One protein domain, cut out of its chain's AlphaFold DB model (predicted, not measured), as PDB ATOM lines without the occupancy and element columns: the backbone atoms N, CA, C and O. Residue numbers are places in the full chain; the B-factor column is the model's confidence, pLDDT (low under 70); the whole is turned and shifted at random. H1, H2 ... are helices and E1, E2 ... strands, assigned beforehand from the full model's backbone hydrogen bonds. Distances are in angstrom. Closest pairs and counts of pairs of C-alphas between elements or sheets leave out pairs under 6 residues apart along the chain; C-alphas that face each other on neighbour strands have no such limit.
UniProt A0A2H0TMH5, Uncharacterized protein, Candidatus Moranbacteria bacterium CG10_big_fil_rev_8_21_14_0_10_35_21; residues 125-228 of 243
ATOM      1  N   LEU A 125      25.263  44.861 -31.580       81.06
ATOM      2  CA  LEU A 125      25.169  43.641 -30.801       81.06
ATOM      3  C   LEU A 125      23.692  43.259 -30.763       81.06
ATOM      4  O   LEU A 125      22.881  44.008 -30.227       81.06
ATOM      5  N   ILE A 126      23.339  42.148 -31.396       85.75
ATOM      6  CA  ILE A 126      21.957  41.676 -31.487       85.75
ATOM      7  C   ILE A 126      21.840  40.439 -30.611       85.75
ATOM      8  O   ILE A 126      22.620  39.494 -30.765       85.75
ATOM      9  N   TYR A 127      20.872  40.465 -29.707       88.44
ATOM     10  CA  TYR A 127      20.501  39.348 -28.856       88.44
ATOM     11  C   TYR A 127      19.167  38.795 -29.327       88.44
ATOM     12  O   TYR A 127      18.217  39.558 -29.496       88.44
ATOM     13  N   ASN A 128      19.103  37.482 -29.510       90.88
ATOM     14  CA  ASN A 128      17.866  36.769 -29.782       90.88
ATOM     15  C   ASN A 128      17.750  35.583 -28.810       90.88
ATOM     16  O   ASN A 128      18.607  34.697 -28.791       90.88
ATOM     17  N   LEU A 129      16.728  35.617 -27.956       91.75
ATOM     18  CA  LEU A 129      16.357  34.534 -27.052       91.75
ATOM     19  C   LEU A 129      15.194  33.787 -27.681       91.75
ATOM     20  O   LEU A 129      14.085  34.317 -27.747       91.75
ATOM     21  N   THR A 130      15.456  32.563 -28.119       91.56
ATOM     22  CA  THR A 130      14.448  31.710 -28.735       91.56
ATOM     23  C   THR A 130      14.032  30.592 -27.795       91.56
ATOM     24  O   THR A 130      14.666  30.309 -26.771       91.56
ATOM     25  N   ASN A 131      12.992  29.862 -28.175       87.12
ATOM     26  CA  ASN A 131      12.635  28.620 -27.504       87.12
ATOM     27  C   ASN A 131      13.755  27.565 -27.477       87.12
ATOM     28  O   ASN A 131      13.779  26.759 -26.547       87.12
ATOM     29  N   GLN A 132      14.676  27.589 -28.443       87.50
ATOM     30  CA  GLN A 132      15.772  26.622 -28.577       87.50
ATOM     31  C   GLN A 132      17.020  27.044 -27.792       87.50
ATOM     32  O   GLN A 132      17.704  26.198 -27.211       87.50
ATOM     33  N   GLY A 133      17.303  28.347 -27.729       89.44
ATOM     34  CA  GLY A 133      18.529  28.820 -27.109       89.44
ATOM     35  C   GLY A 133      18.752  30.326 -27.184       89.44
ATOM     36  O   GLY A 133      17.828  31.118 -27.360       89.44
ATOM     37  N   VAL A 134      20.015  30.713 -27.045       91.25
ATOM     38  CA  VAL A 134      20.488  32.093 -27.117       91.25
ATOM     39  C   VAL A 134      21.360  32.265 -28.348       91.25
ATOM     40  O   VAL A 134      22.351  31.559 -28.530       91.25
ATOM     41  N   ILE A 135      21.025  33.259 -29.159       91.69
ATOM     42  CA  ILE A 135      21.815  33.682 -30.306       91.69
ATOM     43  C   ILE A 135      22.336  35.087 -30.027       91.69
ATOM     44  O   ILE A 135      21.567  36.014 -29.765       91.69
ATOM     45  N   VAL A 136      23.652  35.259 -30.111       88.44
ATOM     46  CA  VAL A 136      24.305  36.565 -29.992       88.44
ATOM     47  C   VAL A 136      25.082  36.837 -31.264       88.44
ATOM     48  O   VAL A 136      25.920  36.034 -31.671       88.44
ATOM     49  N   SER A 137      24.832  37.980 -31.895       85.06
ATOM     50  CA  SER A 137      25.578  38.396 -33.082       85.06
ATOM     51  C   SER A 137      26.197  39.776 -32.917       85.06
ATOM     52  O   SER A 137      25.623  40.677 -32.305       85.06
ATOM     53  N   LYS A 138      27.406  39.933 -33.454       81.19
ATOM     54  CA  LYS A 138      28.206  41.157 -33.396       81.19
ATOM     55  C   LYS A 138      28.750  41.471 -34.787       81.19
ATOM     56  O   LYS A 138      29.889  41.149 -35.132       81.19
ATOM     57  N   GLY A 139      27.935  42.132 -35.603       77.56
ATOM     58  CA  GLY A 139      28.229  42.287 -37.029       77.56
ATOM     59  C   GLY A 139      28.114  40.944 -37.757       77.56
ATOM     60  O   GLY A 139      27.035  40.368 -37.778       77.56
ATOM     61  N   THR A 140      29.204  40.455 -38.355       75.31
ATOM     62  CA  THR A 140      29.242  39.165 -39.078       75.31
ATOM     63  C   THR A 140      29.525  37.961 -38.179       75.31
ATOM     64  O   THR A 140      29.367  36.826 -38.610       75.31
ATOM     65  N   GLU A 141      29.986  38.194 -36.948       79.31
ATOM     66  CA  GLU A 141      30.255  37.139 -35.967       79.31
ATOM     67  C   GLU A 141      28.937  36.719 -35.299       79.31
ATOM     68  O   GLU A 141      28.175  37.585 -34.858       79.31
ATOM     69  N   LYS A 142      28.676  35.410 -35.205       86.00
ATOM     70  CA  LYS A 142      27.472  34.832 -34.589       86.00
ATOM     71  C   LYS A 142      27.869  33.689 -33.654       86.00
ATOM     72  O   LYS A 142      28.650  32.827 -34.046       86.00
ATOM     73  N   GLY A 143      27.339  33.698 -32.436       86.31
ATOM     74  CA  GLY A 143      27.408  32.595 -31.482       86.31
ATOM     75  C   GLY A 143      26.004  32.084 -31.176       86.31
ATOM     76  O   GLY A 143      25.082  32.882 -31.006       86.31
ATOM     77  N   GLU A 144      25.853  30.767 -31.119       89.94
ATOM     78  CA  GLU A 144      24.595  30.081 -30.826       89.94
ATOM     79  C   GLU A 144      24.827  29.104 -29.678       89.94
ATOM     80  O   GLU A 144      25.830  28.390 -29.659       89.94
ATOM     81  N   PHE A 145      23.911  29.101 -28.716       89.62
ATOM     82  CA  PHE A 145      23.982  28.279 -27.514       89.62
ATOM     83  C   PHE A 145      22.601  27.713 -27.222       89.62
ATOM     84  O   PHE A 145      21.623  28.457 -27.252       89.62
ATOM     85  N   ASN A 146      22.503  26.433 -26.892       90.44
ATOM     86  CA  ASN A 146      21.251  25.816 -26.472       90.44
ATOM     87  C   ASN A 146      20.983  26.097 -24.991       90.44
ATOM     88  O   ASN A 146      21.907  26.290 -24.204       90.44
ATOM     89  N   TRP A 147      19.718  26.040 -24.569       89.75
ATOM     90  CA  TRP A 147      19.385  26.184 -23.144       89.75
ATOM     91  C   TRP A 147      20.065  25.131 -22.257       89.75
ATOM     92  O   TRP A 147      20.454  25.441 -21.133       89.75
ATOM     93  N   SER A 148      20.288  23.924 -22.786       87.19
ATOM     94  CA  SER A 148      21.023  22.841 -22.118       87.19
ATOM     95  C   SER A 148      22.499  23.146 -21.863       87.19
ATOM     96  O   SER A 148      23.138  22.448 -21.078       87.19
ATOM     97  N   ASP A 149      23.062  24.154 -22.526       85.00
ATOM     98  CA  ASP A 149      24.468  24.520 -22.365       85.00
ATOM     99  C   ASP A 149      24.689  25.358 -21.103       85.00
ATOM    100  O   ASP A 149      25.831  25.543 -20.681       85.00
ATOM    101  N   PHE A 150      23.616  25.844 -20.478       86.56
ATOM    102  CA  PHE A 150      23.670  26.725 -19.322       86.56
ATOM    103  C   PHE A 150      23.263  25.999 -18.037       86.56
ATOM    104  O   PHE A 150      22.302  25.235 -18.008       86.56
ATOM    105  N   ALA A 151      23.996  26.266 -16.957       80.44
ATOM    106  CA  ALA A 151      23.698  25.734 -15.629       80.44
ATOM    107  C   ALA A 151      22.668  26.604 -14.895       80.44
ATOM    108  O   ALA A 151      21.701  26.110 -14.327       80.44
ATOM    109  N   TYR A 152      22.913  27.915 -14.890       80.50
ATOM    110  CA  TYR A 152      22.115  28.938 -14.219       80.50
ATOM    111  C   TYR A 152      22.526  30.319 -14.747       80.50
ATOM    112  O   TYR A 152      23.482  30.455 -15.519       80.50
ATOM    113  N   PHE A 153      21.832  31.364 -14.300       84.06
ATOM    114  CA  PHE A 153      22.182  32.746 -14.607       84.06
ATOM    115  C   PHE A 153      22.332  33.588 -13.340       84.06
ATOM    116  O   PHE A 153      21.690  33.335 -12.319       84.06
ATOM    117  N   TYR A 154      23.169  34.613 -13.437       79.31
ATOM    118  CA  TYR A 154      23.302  35.674 -12.451       79.31
ATOM    119  C   TYR A 154      22.764  36.967 -13.031       79.31
ATOM    120  O   TYR A 154      22.917  37.248 -14.221       79.31
ATOM    121  N   ILE A 155      22.190  37.781 -12.164       74.06
ATOM    122  CA  ILE A 155      21.976  39.197 -12.437       74.06
ATOM    123  C   ILE A 155      23.167  39.921 -11.836       74.06
ATOM    124  O   ILE A 155      23.657  39.506 -10.784       74.06
ATOM    125  N   ASN A 156      23.624  40.999 -12.464       66.38
ATOM    126  CA  ASN A 156      24.541  41.919 -11.807       66.38
ATOM    127  C   ASN A 156      23.838  42.616 -10.626       66.38
ATOM    128  O   ASN A 156      23.429  43.772 -10.704       66.38
ATOM    129  N   TYR A 157      23.664  41.902  -9.516       52.44
ATOM    130  CA  TYR A 157      23.368  42.519  -8.241       52.44
ATOM    131  C   TYR A 157      24.676  43.123  -7.748       52.44
ATOM    132  O   TYR A 157      25.542  42.434  -7.218       52.44
ATOM    133  N   LEU A 158      24.802  44.441  -7.868       45.47
ATOM    134  CA  LEU A 158      25.670  45.213  -6.982       45.47
ATOM    135  C   LEU A 158      25.098  45.146  -5.554       45.47
ATOM    136  O   LEU A 158      24.705  46.155  -4.978       45.47
ATOM    137  N   GLU A 159      25.002  43.952  -4.979       41.41
ATOM    138  CA  GLU A 159      24.976  43.809  -3.538       41.41
ATOM    139  C   GLU A 159      26.420  43.910  -3.077       41.41
ATOM    140  O   GLU A 159      27.263  43.059  -3.362       41.41
ATOM    141  N   ILE A 160      26.701  45.025  -2.412       39.94
ATOM    142  CA  ILE A 160      27.825  45.157  -1.500       39.94
ATOM    143  C   ILE A 160      27.710  43.960  -0.550       39.94
ATOM    144  O   ILE A 160      26.819  43.938   0.296       39.94
ATOM    145  N   GLN A 161      28.546  42.940  -0.744       37.12
ATOM    146  CA  GLN A 161      28.733  41.918   0.273       37.12
ATOM    147  C   GLN A 161      29.264  42.624   1.523       37.12
ATOM    148  O   GLN A 161      30.311  43.266   1.476       37.12
ATOM    149  N   ASP A 162      28.472  42.509   2.587       41.62
ATOM    150  CA  ASP A 162      28.700  42.942   3.961       41.62
ATOM    151  C   ASP A 162      28.885  44.451   4.222       41.62
ATOM    152  O   ASP A 162      29.815  45.107   3.766       41.62
ATOM    153  N   VAL A 163      27.969  45.019   5.018       40.19
ATOM    154  CA  VAL A 163      28.201  45.488   6.401       40.19
ATOM    155  C   VAL A 163      27.009  46.371   6.825       40.19
ATOM    156  O   VAL A 163      26.841  47.486   6.344       40.19
ATOM    157  N   ASN A 164      26.240  45.876   7.802       41.78
ATOM    158  CA  ASN A 164      25.237  46.582   8.617       41.78
ATOM    159  C   ASN A 164      24.012  47.206   7.922       41.78
ATOM    160  O   ASN A 164      24.075  48.296   7.361       41.78
ATOM    161  N   LYS A 165      22.852  46.577   8.179       45.44
ATOM    162  CA  LYS A 165      21.499  47.137   8.032       45.44
ATOM    163  C   LYS A 165      21.413  48.529   8.673       45.44
ATOM    164  O   LYS A 165      21.203  48.642   9.877       45.44
ATOM    165  N   ASN A 166      21.535  49.576   7.867       47.66
ATOM    166  CA  ASN A 166      21.263  50.961   8.247       47.66
ATOM    167  C   ASN A 166      20.374  51.612   7.181       47.66
ATOM    168  O   ASN A 166      20.395  51.229   6.015       47.66
ATOM    169  N   SER A 167      19.634  52.656   7.560       50.81
ATOM    170  CA  SER A 167      18.708  53.426   6.704       50.81
ATOM    171  C   SER A 167      19.304  53.970   5.390       50.81
ATOM    172  O   SER A 167      18.563  54.304   4.472       50.81
ATOM    173  N   ARG A 168      20.637  53.995   5.246       51.44
ATOM    174  CA  ARG A 168      21.338  54.314   3.985       51.44
ATOM    175  C   ARG A 168      21.169  53.252   2.888       51.44
ATOM    176  O   ARG A 168      21.428  53.547   1.721       51.44
ATOM    177  N   ASP A 169      20.746  52.038   3.227       55.34
ATOM    178  CA  ASP A 169      20.552  50.957   2.253       55.34
ATOM    179  C   ASP A 169      19.272  51.120   1.427       55.34
ATOM    180  O   ASP A 169      19.227  50.684   0.274       55.34
ATOM    181  N   GLU A 170      18.253  51.801   1.956       56.62
ATOM    182  CA  GLU A 170      17.030  52.101   1.200       56.62
ATOM    183  C   GLU A 170      17.278  53.154   0.116       56.62
ATOM    184  O   GLU A 170      16.825  52.987  -1.018       56.62
ATOM    185  N   GLU A 171      18.074  54.187   0.406       56.16
ATOM    186  CA  GLU A 171      18.478  55.186  -0.591       56.16
ATOM    187  C   GLU A 171      19.340  54.570  -1.698       56.16
ATOM    188  O   GLU A 171      19.128  54.852  -2.880       56.16
ATOM    189  N   LYS A 172      20.270  53.672  -1.342       56.19
ATOM    190  CA  LYS A 172      21.074  52.921  -2.318       56.19
ATOM    191  C   LYS A 172      20.207  52.007  -3.178       56.19
ATOM    192  O   LYS A 172      20.336  52.037  -4.400       56.19
ATOM    193  N   LYS A 173      19.279  51.248  -2.583       58.97
ATOM    194  CA  LYS A 173      18.285  50.459  -3.336       58.97
ATOM    195  C   LYS A 173      17.460  51.340  -4.273       58.97
ATOM    196  O   LYS A 173      17.270  50.985  -5.434       58.97
ATOM    197  N   GLY A 174      17.019  52.505  -3.801       58.91
ATOM    198  CA  GLY A 174      16.314  53.495  -4.610       58.91
ATOM    199  C   GLY A 174      17.150  53.996  -5.789       58.91
ATOM    200  O   GLY A 174      16.648  54.073  -6.910       58.91
ATOM    201  N   TYR A 175      18.435  54.278  -5.570       60.59
ATOM    202  CA  TYR A 175      19.375  54.673  -6.619       60.59
ATOM    203  C   TYR A 175      19.594  53.564  -7.655       60.59
ATOM    204  O   TYR A 175      19.553  53.840  -8.851       60.59
ATOM    205  N   PHE A 176      19.764  52.309  -7.231       63.62
ATOM    206  CA  PHE A 176      19.948  51.184  -8.153       63.62
ATOM    207  C   PHE A 176      18.696  50.878  -8.970       63.62
ATOM    208  O   PHE A 176      18.801  50.667 -10.175       63.62
ATOM    209  N   ASN A 177      17.511  50.943  -8.361       61.31
ATOM    210  CA  ASN A 177      16.252  50.820  -9.094       61.31
ATOM    211  C   ASN A 177      16.088  51.949 -10.122       61.31
ATOM    212  O   ASN A 177      15.690  51.692 -11.257       61.31
ATOM    213  N   LYS A 178      16.459  53.188  -9.770       58.97
ATOM    214  CA  LYS A 178      16.495  54.304 -10.729       58.97
ATOM    215  C   LYS A 178      17.499  54.049 -11.856       58.97
ATOM    216  O   LYS A 178      17.147  54.214 -13.014       58.97
ATOM    217  N   MET A 179      18.711  53.593 -11.540       56.81
ATOM    218  CA  MET A 179      19.745  53.237 -12.520       56.81
ATOM    219  C   MET A 179      19.298  52.123 -13.472       56.81
ATOM    220  O   MET A 179      19.544  52.220 -14.668       56.81
ATOM    221  N   ARG A 180      18.614  51.089 -12.976       63.59
ATOM    222  CA  ARG A 180      18.053  50.000 -13.793       63.59
ATOM    223  C   ARG A 180      17.027  50.518 -14.797       63.59
ATOM    224  O   ARG A 180      17.066  50.153 -15.966       63.59
ATOM    225  N   ASN A 181      16.169  51.436 -14.362       60.88
ATOM    226  CA  ASN A 181      15.185  52.082 -15.229       60.88
ATOM    227  C   ASN A 181      15.809  53.058 -16.244       60.88
ATOM    228  O   ASN A 181      15.111  53.510 -17.142       60.88
ATOM    229  N   ILE A 182      17.097  53.397 -16.111       53.84
ATOM    230  CA  ILE A 182      17.819  54.285 -17.038       53.84
ATOM    231  C   ILE A 182      18.746  53.491 -17.969       53.84
ATOM    232  O   ILE A 182      18.849  53.816 -19.146       53.84
ATOM    233  N   CYS A 183      19.409  52.445 -17.471       62.66
ATOM    234  CA  CYS A 183      20.466  51.724 -18.192       62.66
ATOM    235  C   CYS A 183      20.140  50.254 -18.507       62.66
ATOM    236  O   CYS A 183      20.962  49.587 -19.128       62.66
ATOM    237  N   GLY A 184      19.004  49.724 -18.049       73.69
ATOM    238  CA  GLY A 184      18.687  48.299 -18.133       73.69
ATOM    239  C   GLY A 184      19.487  47.449 -17.140       73.69
ATOM    240  O   GLY A 184      19.865  47.911 -16.061       73.69
ATOM    241  N   GLU A 185      19.723  46.184 -17.493       78.69
ATOM    242  CA  GLU A 185      20.334  45.170 -16.622       78.69
ATOM    243  C   GLU A 185      21.352  44.299 -17.380       78.69
ATOM    244  O   GLU A 185      21.269  44.130 -18.600       78.69
ATOM    245  N   THR A 186      22.325  43.736 -16.659       81.44
ATOM    246  CA  THR A 186      23.292  42.771 -17.213       81.44
ATOM    247  C   THR A 186      23.084  41.396 -16.590       81.44
ATOM    248  O   THR A 186      23.117  41.255 -15.367       81.44
ATOM    249  N   TYR A 187      22.919  40.382 -17.436       84.31
ATOM    250  CA  TYR A 187      22.784  38.982 -17.047       84.31
ATOM    251  C   TYR A 187      24.029  38.196 -17.458       84.31
ATOM    252  O   TYR A 187      24.539  38.356 -18.567       84.31
ATOM    253  N   TYR A 188      24.500  37.316 -16.579       84.19
ATOM    254  CA  TYR A 188      25.615  36.408 -16.837       84.19
ATOM    255  C   TYR A 188      25.093  34.977 -16.832       84.19
ATOM    256  O   TYR A 188      24.723  34.455 -15.783       84.19
ATOM    257  N   LEU A 189      25.055  34.335 -17.993       86.44
ATOM    258  CA  LEU A 189      24.625  32.948 -18.125       86.44
ATOM    259  C   LEU A 189      25.845  32.044 -18.016       86.44
ATOM    260  O   LEU A 189      26.766  32.129 -18.831       86.44
ATOM    261  N   LYS A 190      25.864  31.177 -17.007       83.75
ATOM    262  CA  LYS A 190      26.994  30.293 -16.745       83.75
ATOM    263  C   LYS A 190      26.905  29.051 -17.618       83.75
ATOM    264  O   LYS A 190      25.932  28.309 -17.522       83.75
ATOM    265  N   LEU A 191      27.937  28.798 -18.418       82.69
ATOM    266  CA  LEU A 191      28.029  27.573 -19.210       82.69
ATOM    267  C   LEU A 191      28.325  26.359 -18.320       82.69
ATOM    268  O   LEU A 191      29.104  26.453 -17.361       82.69
ATOM    269  N   ASN A 192      27.745  25.216 -18.680       78.56
ATOM    270  CA  ASN A 192      27.986  23.937 -18.032       78.56
ATOM    271  C   ASN A 192      29.478  23.554 -18.114       78.56
ATOM    272  O   ASN A 192      30.140  23.758 -19.141       78.56
ATOM    273  N   PRO A 193      30.055  23.015 -17.029       68.19
ATOM    274  CA  PRO A 193      31.453  22.617 -17.006       68.19
ATOM    275  C   PRO A 193      31.704  21.439 -17.955       68.19
ATOM    276  O   PRO A 193      31.348  20.300 -17.675       68.19
ATOM    277  N   THR A 194      32.389  21.694 -19.065       65.50
ATOM    278  CA  THR A 194      32.942  20.644 -19.925       65.50
ATOM    279  C   THR A 194      34.295  20.179 -19.365       65.50
ATOM    280  O   THR A 194      35.325  20.830 -19.557       65.50
ATOM    281  N   GLY A 195      34.289  19.077 -18.607       59.56
ATOM    282  CA  GLY A 195      35.497  18.385 -18.127       59.56
ATOM    283  C   GLY A 195      36.075  18.856 -16.780       59.56
ATOM    284  O   GLY A 195      35.600  19.805 -16.160       59.56
ATOM    285  N   ILE A 196      37.128  18.167 -16.321       55.34
ATOM    286  CA  ILE A 196      37.688  18.258 -14.952       55.34
ATOM    287  C   ILE A 196      38.441  19.584 -14.694       55.34
ATOM    288  O   ILE A 196      38.436  20.085 -13.572       55.34
ATOM    289  N   PHE A 197      39.007  20.218 -15.730       50.91
ATOM    290  CA  PHE A 197      39.757  21.488 -15.635       50.91
ATOM    291  C   PHE A 197      38.894  22.756 -15.791       50.91
ATOM    292  O   PHE A 197      39.399  23.871 -15.889       50.91
ATOM    293  N   SER A 198      37.570  22.612 -15.804       51.53
ATOM    294  CA  SER A 198      36.618  23.703 -16.059       51.53
ATOM    295  C   SER A 198      36.364  24.651 -14.876       51.53
ATOM    296  O   SER A 198      35.641  25.637 -15.027       51.53
ATOM    297  N   LYS A 199      36.944  24.371 -13.703       50.84
ATOM    298  CA  LYS A 199      36.629  25.035 -12.426       50.84
ATOM    299  C   LYS A 199      37.383  26.342 -12.146       50.84
ATOM    300  O   LYS A 199      37.054  27.003 -11.170       50.84
ATOM    301  N   ILE A 200      38.380  26.715 -12.950       51.28
ATOM    302  CA  ILE A 200      39.389  27.699 -12.508       51.28
ATOM    303  C   ILE A 200      39.003  29.159 -12.821       51.28
ATOM    304  O   ILE A 200      39.500  30.054 -12.156       51.28
ATOM    305  N   ASN A 201      38.051  29.429 -13.727       50.94
ATOM    306  CA  ASN A 201      37.579  30.800 -13.973       50.94
ATOM    307  C   ASN A 201      36.084  30.865 -14.301       50.94
ATOM    308  O   ASN A 201      35.616  30.381 -15.335       50.94
ATOM    309  N   ILE A 202      35.307  31.510 -13.425       50.22
ATOM    310  CA  ILE A 202      33.861  31.660 -13.619       50.22
ATOM    311  C   ILE A 202      33.551  32.628 -14.777       50.22
ATOM    312  O   ILE A 202      32.627  32.357 -15.551       50.22
ATOM    313  N   ILE A 203      34.372  33.675 -14.935       50.03
ATOM    314  CA  ILE A 203      34.219  34.762 -15.921       50.03
ATOM    315  C   ILE A 203      34.442  34.275 -17.358       50.03
ATOM    316  O   ILE A 203      33.655  34.599 -18.239       50.03
ATOM    317  N   GLU A 204      35.457  33.443 -17.598       53.53
ATOM    318  CA  GLU A 204      35.815  32.992 -18.955       53.53
ATOM    319  C   GLU A 204      34.789  32.034 -19.580       53.53
ATOM    320  O   GLU A 204      34.829  31.777 -20.779       53.53
ATOM    321  N   ARG A 205      33.842  31.516 -18.790       68.38
ATOM    322  CA  ARG A 205      32.799  30.581 -19.247       68.38
ATOM    323  C   ARG A 205      31.391  31.103 -18.969       68.38
ATOM    324  O   ARG A 205      30.536  30.335 -18.524       68.38
ATOM    325  N   SER A 206      31.175  32.402 -19.149       75.12
ATOM    326  CA  SER A 206      29.854  33.012 -19.004       75.12
ATOM    327  C   SER A 206      29.480  33.803 -20.252       75.12
ATOM    328  O   SER A 206      30.279  34.586 -20.763       75.12
ATOM    329  N   LEU A 207      28.254  33.615 -20.734       82.06
ATOM    330  CA  LEU A 207      27.671  34.451 -21.774       82.06
ATOM    331  C   LEU A 207      27.077  35.702 -21.123       82.06
ATOM    332  O   LEU A 207      26.237  35.600 -20.231       82.06
ATOM    333  N   VAL A 208      27.510  36.880 -21.570       83.19
ATOM    334  CA  VAL A 208      27.018  38.160 -21.045       83.19
ATOM    335  C   VAL A 208      25.892  38.688 -21.928       83.19
ATOM    336  O   VAL A 208      26.077  38.911 -23.129       83.19
ATOM    337  N   ILE A 209      24.732  38.914 -21.321       85.38
ATOM    338  CA  ILE A 209      23.538  39.459 -21.959       85.38
ATOM    339  C   ILE A 209      23.264  40.841 -21.378       85.38
ATOM    340  O   ILE A 209      22.973  40.987 -20.192       85.38
ATOM    341  N   TYR A 210      23.340  41.860 -22.225       84.50
ATOM    342  CA  TYR A 210      23.007  43.234 -21.865       84.50
ATOM    343  C   TYR A 210      21.573  43.547 -22.297       84.50
ATOM    344  O   TYR A 210      21.157  43.154 -23.386       84.50
ATOM    345  N   THR A 211      20.829  44.281 -21.475       82.94
ATOM    346  CA  THR A 211      19.438  44.673 -21.754       82.94
ATOM    347  C   THR A 211      19.251  46.180 -21.676       82.94
ATOM    348  O   THR A 211      20.025  46.870 -21.019       82.94
ATOM    349  N   ASN A 212      18.208  46.677 -22.340       81.12
ATOM    350  CA  ASN A 212      17.742  48.057 -22.255       81.12
ATOM    351  C   ASN A 212      16.718  48.213 -21.114       81.12
ATOM    352  O   ASN A 212      16.124  47.222 -20.667       81.12
ATOM    353  N   PRO A 213      16.435  49.452 -20.673       74.69
ATOM    354  CA  PRO A 213      15.375  49.729 -19.700       74.69
ATOM    355  C   PRO A 213      14.004  49.158 -20.076       74.69
ATOM    356  O   PRO A 213      13.259  48.713 -19.209       74.69
ATOM    357  N   ASP A 214      13.689  49.113 -21.371       78.25
ATOM    358  CA  ASP A 214      12.359  48.721 -21.850       78.25
ATOM    359  C   ASP A 214      12.143  47.201 -21.902       78.25
ATOM    360  O   ASP A 214      11.012  46.731 -22.058       78.25
ATOM    361  N   ASN A 215      13.214  46.403 -21.815       81.56
ATOM    362  CA  ASN A 215      13.136  44.954 -22.018       81.56
ATOM    363  C   ASN A 215      13.803  44.104 -20.933       81.56
ATOM    364  O   ASN A 215      13.604  42.888 -20.945       81.56
ATOM    365  N   TYR A 216      14.515  44.694 -19.965       81.94
ATOM    366  CA  TYR A 216      15.194  43.917 -18.922       81.94
ATOM    367  C   TYR A 216      14.239  42.984 -18.163       81.94
ATOM    368  O   TYR A 216      14.608  41.849 -17.874       81.94
ATOM    369  N   GLN A 217      13.006  43.421 -17.876       81.56
ATOM    370  CA  GLN A 217      12.032  42.619 -17.130       81.56
ATOM    371  C   GLN A 217      11.500  41.445 -17.961       81.56
ATOM    372  O   GLN A 217      11.336  40.347 -17.433       81.56
ATOM    373  N   LYS A 218      11.292  41.647 -19.268       85.62
ATOM    374  CA  LYS A 218      10.891  40.576 -20.195       85.62
ATOM    375  C   LYS A 218      11.980  39.509 -20.286       85.62
ATOM    376  O   LYS A 218      11.683  38.325 -20.176       85.62
ATOM    377  N   VAL A 219      13.239  39.936 -20.398       86.88
ATOM    378  CA  VAL A 219      14.403  39.040 -20.413       86.88
ATOM    379  C   VAL A 219      14.532  38.277 -19.095       86.88
ATOM    380  O   VAL A 219      14.739  37.070 -19.119       86.88
ATOM    381  N   TYR A 220      14.344  38.936 -17.949       85.56
ATOM    382  CA  TYR A 220      14.361  38.268 -16.646       85.56
ATOM    383  C   TYR A 220      13.326  37.141 -16.553       85.56
ATOM    384  O   TYR A 220      13.666  36.022 -16.172       85.56
ATOM    385  N   VAL A 221      12.076  37.425 -16.932       84.19
ATOM    386  CA  VAL A 221      10.995  36.428 -16.931       84.19
ATOM    387  C   VAL A 221      11.316  35.288 -17.898       84.19
ATOM    388  O   VAL A 221      11.165  34.128 -17.530       84.19
ATOM    389  N   PHE A 222      11.836  35.594 -19.090       88.50
ATOM    390  CA  PHE A 222      12.254  34.582 -20.062       88.50
ATOM    391  C   PHE A 222      13.313  33.634 -19.481       88.50
ATOM    392  O   PHE A 222      13.167  32.413 -19.550       88.50
ATOM    393  N   LEU A 223      14.363  34.189 -18.868       87.25
ATOM    394  CA  LEU A 223      15.452  33.414 -18.274       87.25
ATOM    395  C   LEU A 223      14.971  32.551 -17.103       87.25
ATOM    396  O   LEU A 223      15.358  31.387 -17.018       87.25
ATOM    397  N   LEU A 224      14.092  33.080 -16.244       84.38
ATOM    398  CA  LEU A 224      13.466  32.304 -15.169       84.38
ATOM    399  C   LEU A 224      12.673  31.114 -15.715       84.38
ATOM    400  O   LEU A 224      12.783  30.015 -15.178       84.38
ATOM    401  N   THR A 225      11.900  31.315 -16.783       84.81
ATOM    402  CA  THR A 225      11.094  30.248 -17.385       84.81
ATOM    403  C   THR A 225      11.964  29.165 -18.023       84.81
ATOM    404  O   THR A 225      11.663  27.982 -17.883       84.81
ATOM    405  N   LYS A 226      13.049  29.539 -18.713       85.56
ATOM    406  CA  LYS A 226      13.908  28.574 -19.419       85.56
ATOM    407  C   LYS A 226      14.875  27.828 -18.515       85.56
ATOM    408  O   LYS A 226      15.063  26.633 -18.705       85.56
ATOM    409  N   LEU A 227      15.479  28.511 -17.546       82.19
ATOM    410  CA  LEU A 227      16.456  27.904 -16.639       82.19
ATOM    411  C   LEU A 227      15.810  27.365 -15.357       82.19
ATOM    412  O   LEU A 227      16.479  26.681 -14.591       82.19
ATOM    413  N   GLN A 228      14.516  27.646 -15.136       67.94
ATOM    414  CA  GLN A 228      13.671  27.122 -14.047       67.94
ATOM    415  C   GLN A 228      14.264  27.279 -12.638       67.94
ATOM    416  O   GLN A 228      13.877  26.588 -11.697       67.94
TER     417      GLN A 228
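AT A GLANCE: This is residues 125 to 228 of the 243 residues of an uncharacterized protein of Candidatus Moranbacteria bacterium CG10_big_fil_rev_8_21_14_0_10_35_21 (UniProt A0A2H0TMH5). What is the main shape? A small sheet, E4 E5 E6, with H2 packed over one face, has a second small sheet, E1 E2 E3, beside its E6 edge, while H1 reaches away from this body as an arm. Residues 160 to 171, of which 168 to 171 belong to H1, and the loop of residues 195 to 201 stick out. What is it made of? The printed part has 104 residues, with six named strands and two named helices in the order E1 E2 E3 E4 H1 E5 E6 H2; the class is mixed, and both sheets are antiparallel in the orders E1 E2 E3 and E4 E5 E6. The whole is loose, with a radius of gyration of the C-alphas of 16.0 A and spans of 45 by 35 by 26 A.

HOW THE PARTS SIT: How does the first sheet form? E1, residues 125 to 129, and E2, residues 133 to 138, are an antiparallel hairpin at 170 degrees, with N 126 and O 137 within hydrogen-bond range at 2.9 A. E2 and E3, residues 141 to 146, are another at 169 degrees, with N 134 and O 145 at 2.8 A; E1 E2 E3 is a meander, each strand the antiparallel neighbour of the one before. How does the second sheet form? E4, residues 150 to 155, and E5, residues 186 to 191, are antiparallel at 159 degrees, with N 154 and O 188 at 2.8 A. E5 and E6, residues 206 to 210, form an antiparallel hairpin at 157 degrees, with N 187 and O 209 at 2.8 A. The closest C-alphas of E1 and E6, Tyr 127 and Ile 209, are 7.5 A apart. Where are the helices? H2, residues 216 to 227, is on the sheet E4 E5 E6 at a height of 9.7 A, over E4 and E5, in two layers, a helix on one face of a sheet; its closest C-alphas with E4 are Leu 227 and Tyr 152, 6.2 A. It runs along the strands, at 13 degrees to E5 on the local plane. H1, residues 168 to 183, is on neither sheet and only just apart from H2, closest 8.5 A; in H1 and H2 every O i to N i+4 pair is within hydrogen-bond range.

IN THESE COORDINATES: Where does the first element begin, and how long are the strands? C-alpha 125 of E1 is at (25.169, 43.641, -30.801). From first to last C-alpha E1 measures 13.2 A, E2 16.9 A, E3 17.3 A, E4 14.3 A, E5 16.0 A and E6 12.6 A. Where are the helices found? H1 begins with C-alpha 168 at (21.338, 54.314, 3.985) and measures 22.3 A. H2 measures 16.2 A and ends with C-alpha 227 at (16.456, 27.904, -16.639).

THE WHOLE: How large is it, and is it cut? The two C-alphas farthest apart, those of Thr 140 and Asn 166, are 49.4 A apart, and the printed part has no cut. Which links are long? Those from E4 to H1, 12 residues, and from E5 to E6, 14 residues, are long. Where is confidence low? The mean pLDDT of the printed part is 72.1, and residues 156 to 183, 193 to 205 and 228 are under 70 in this predicted model.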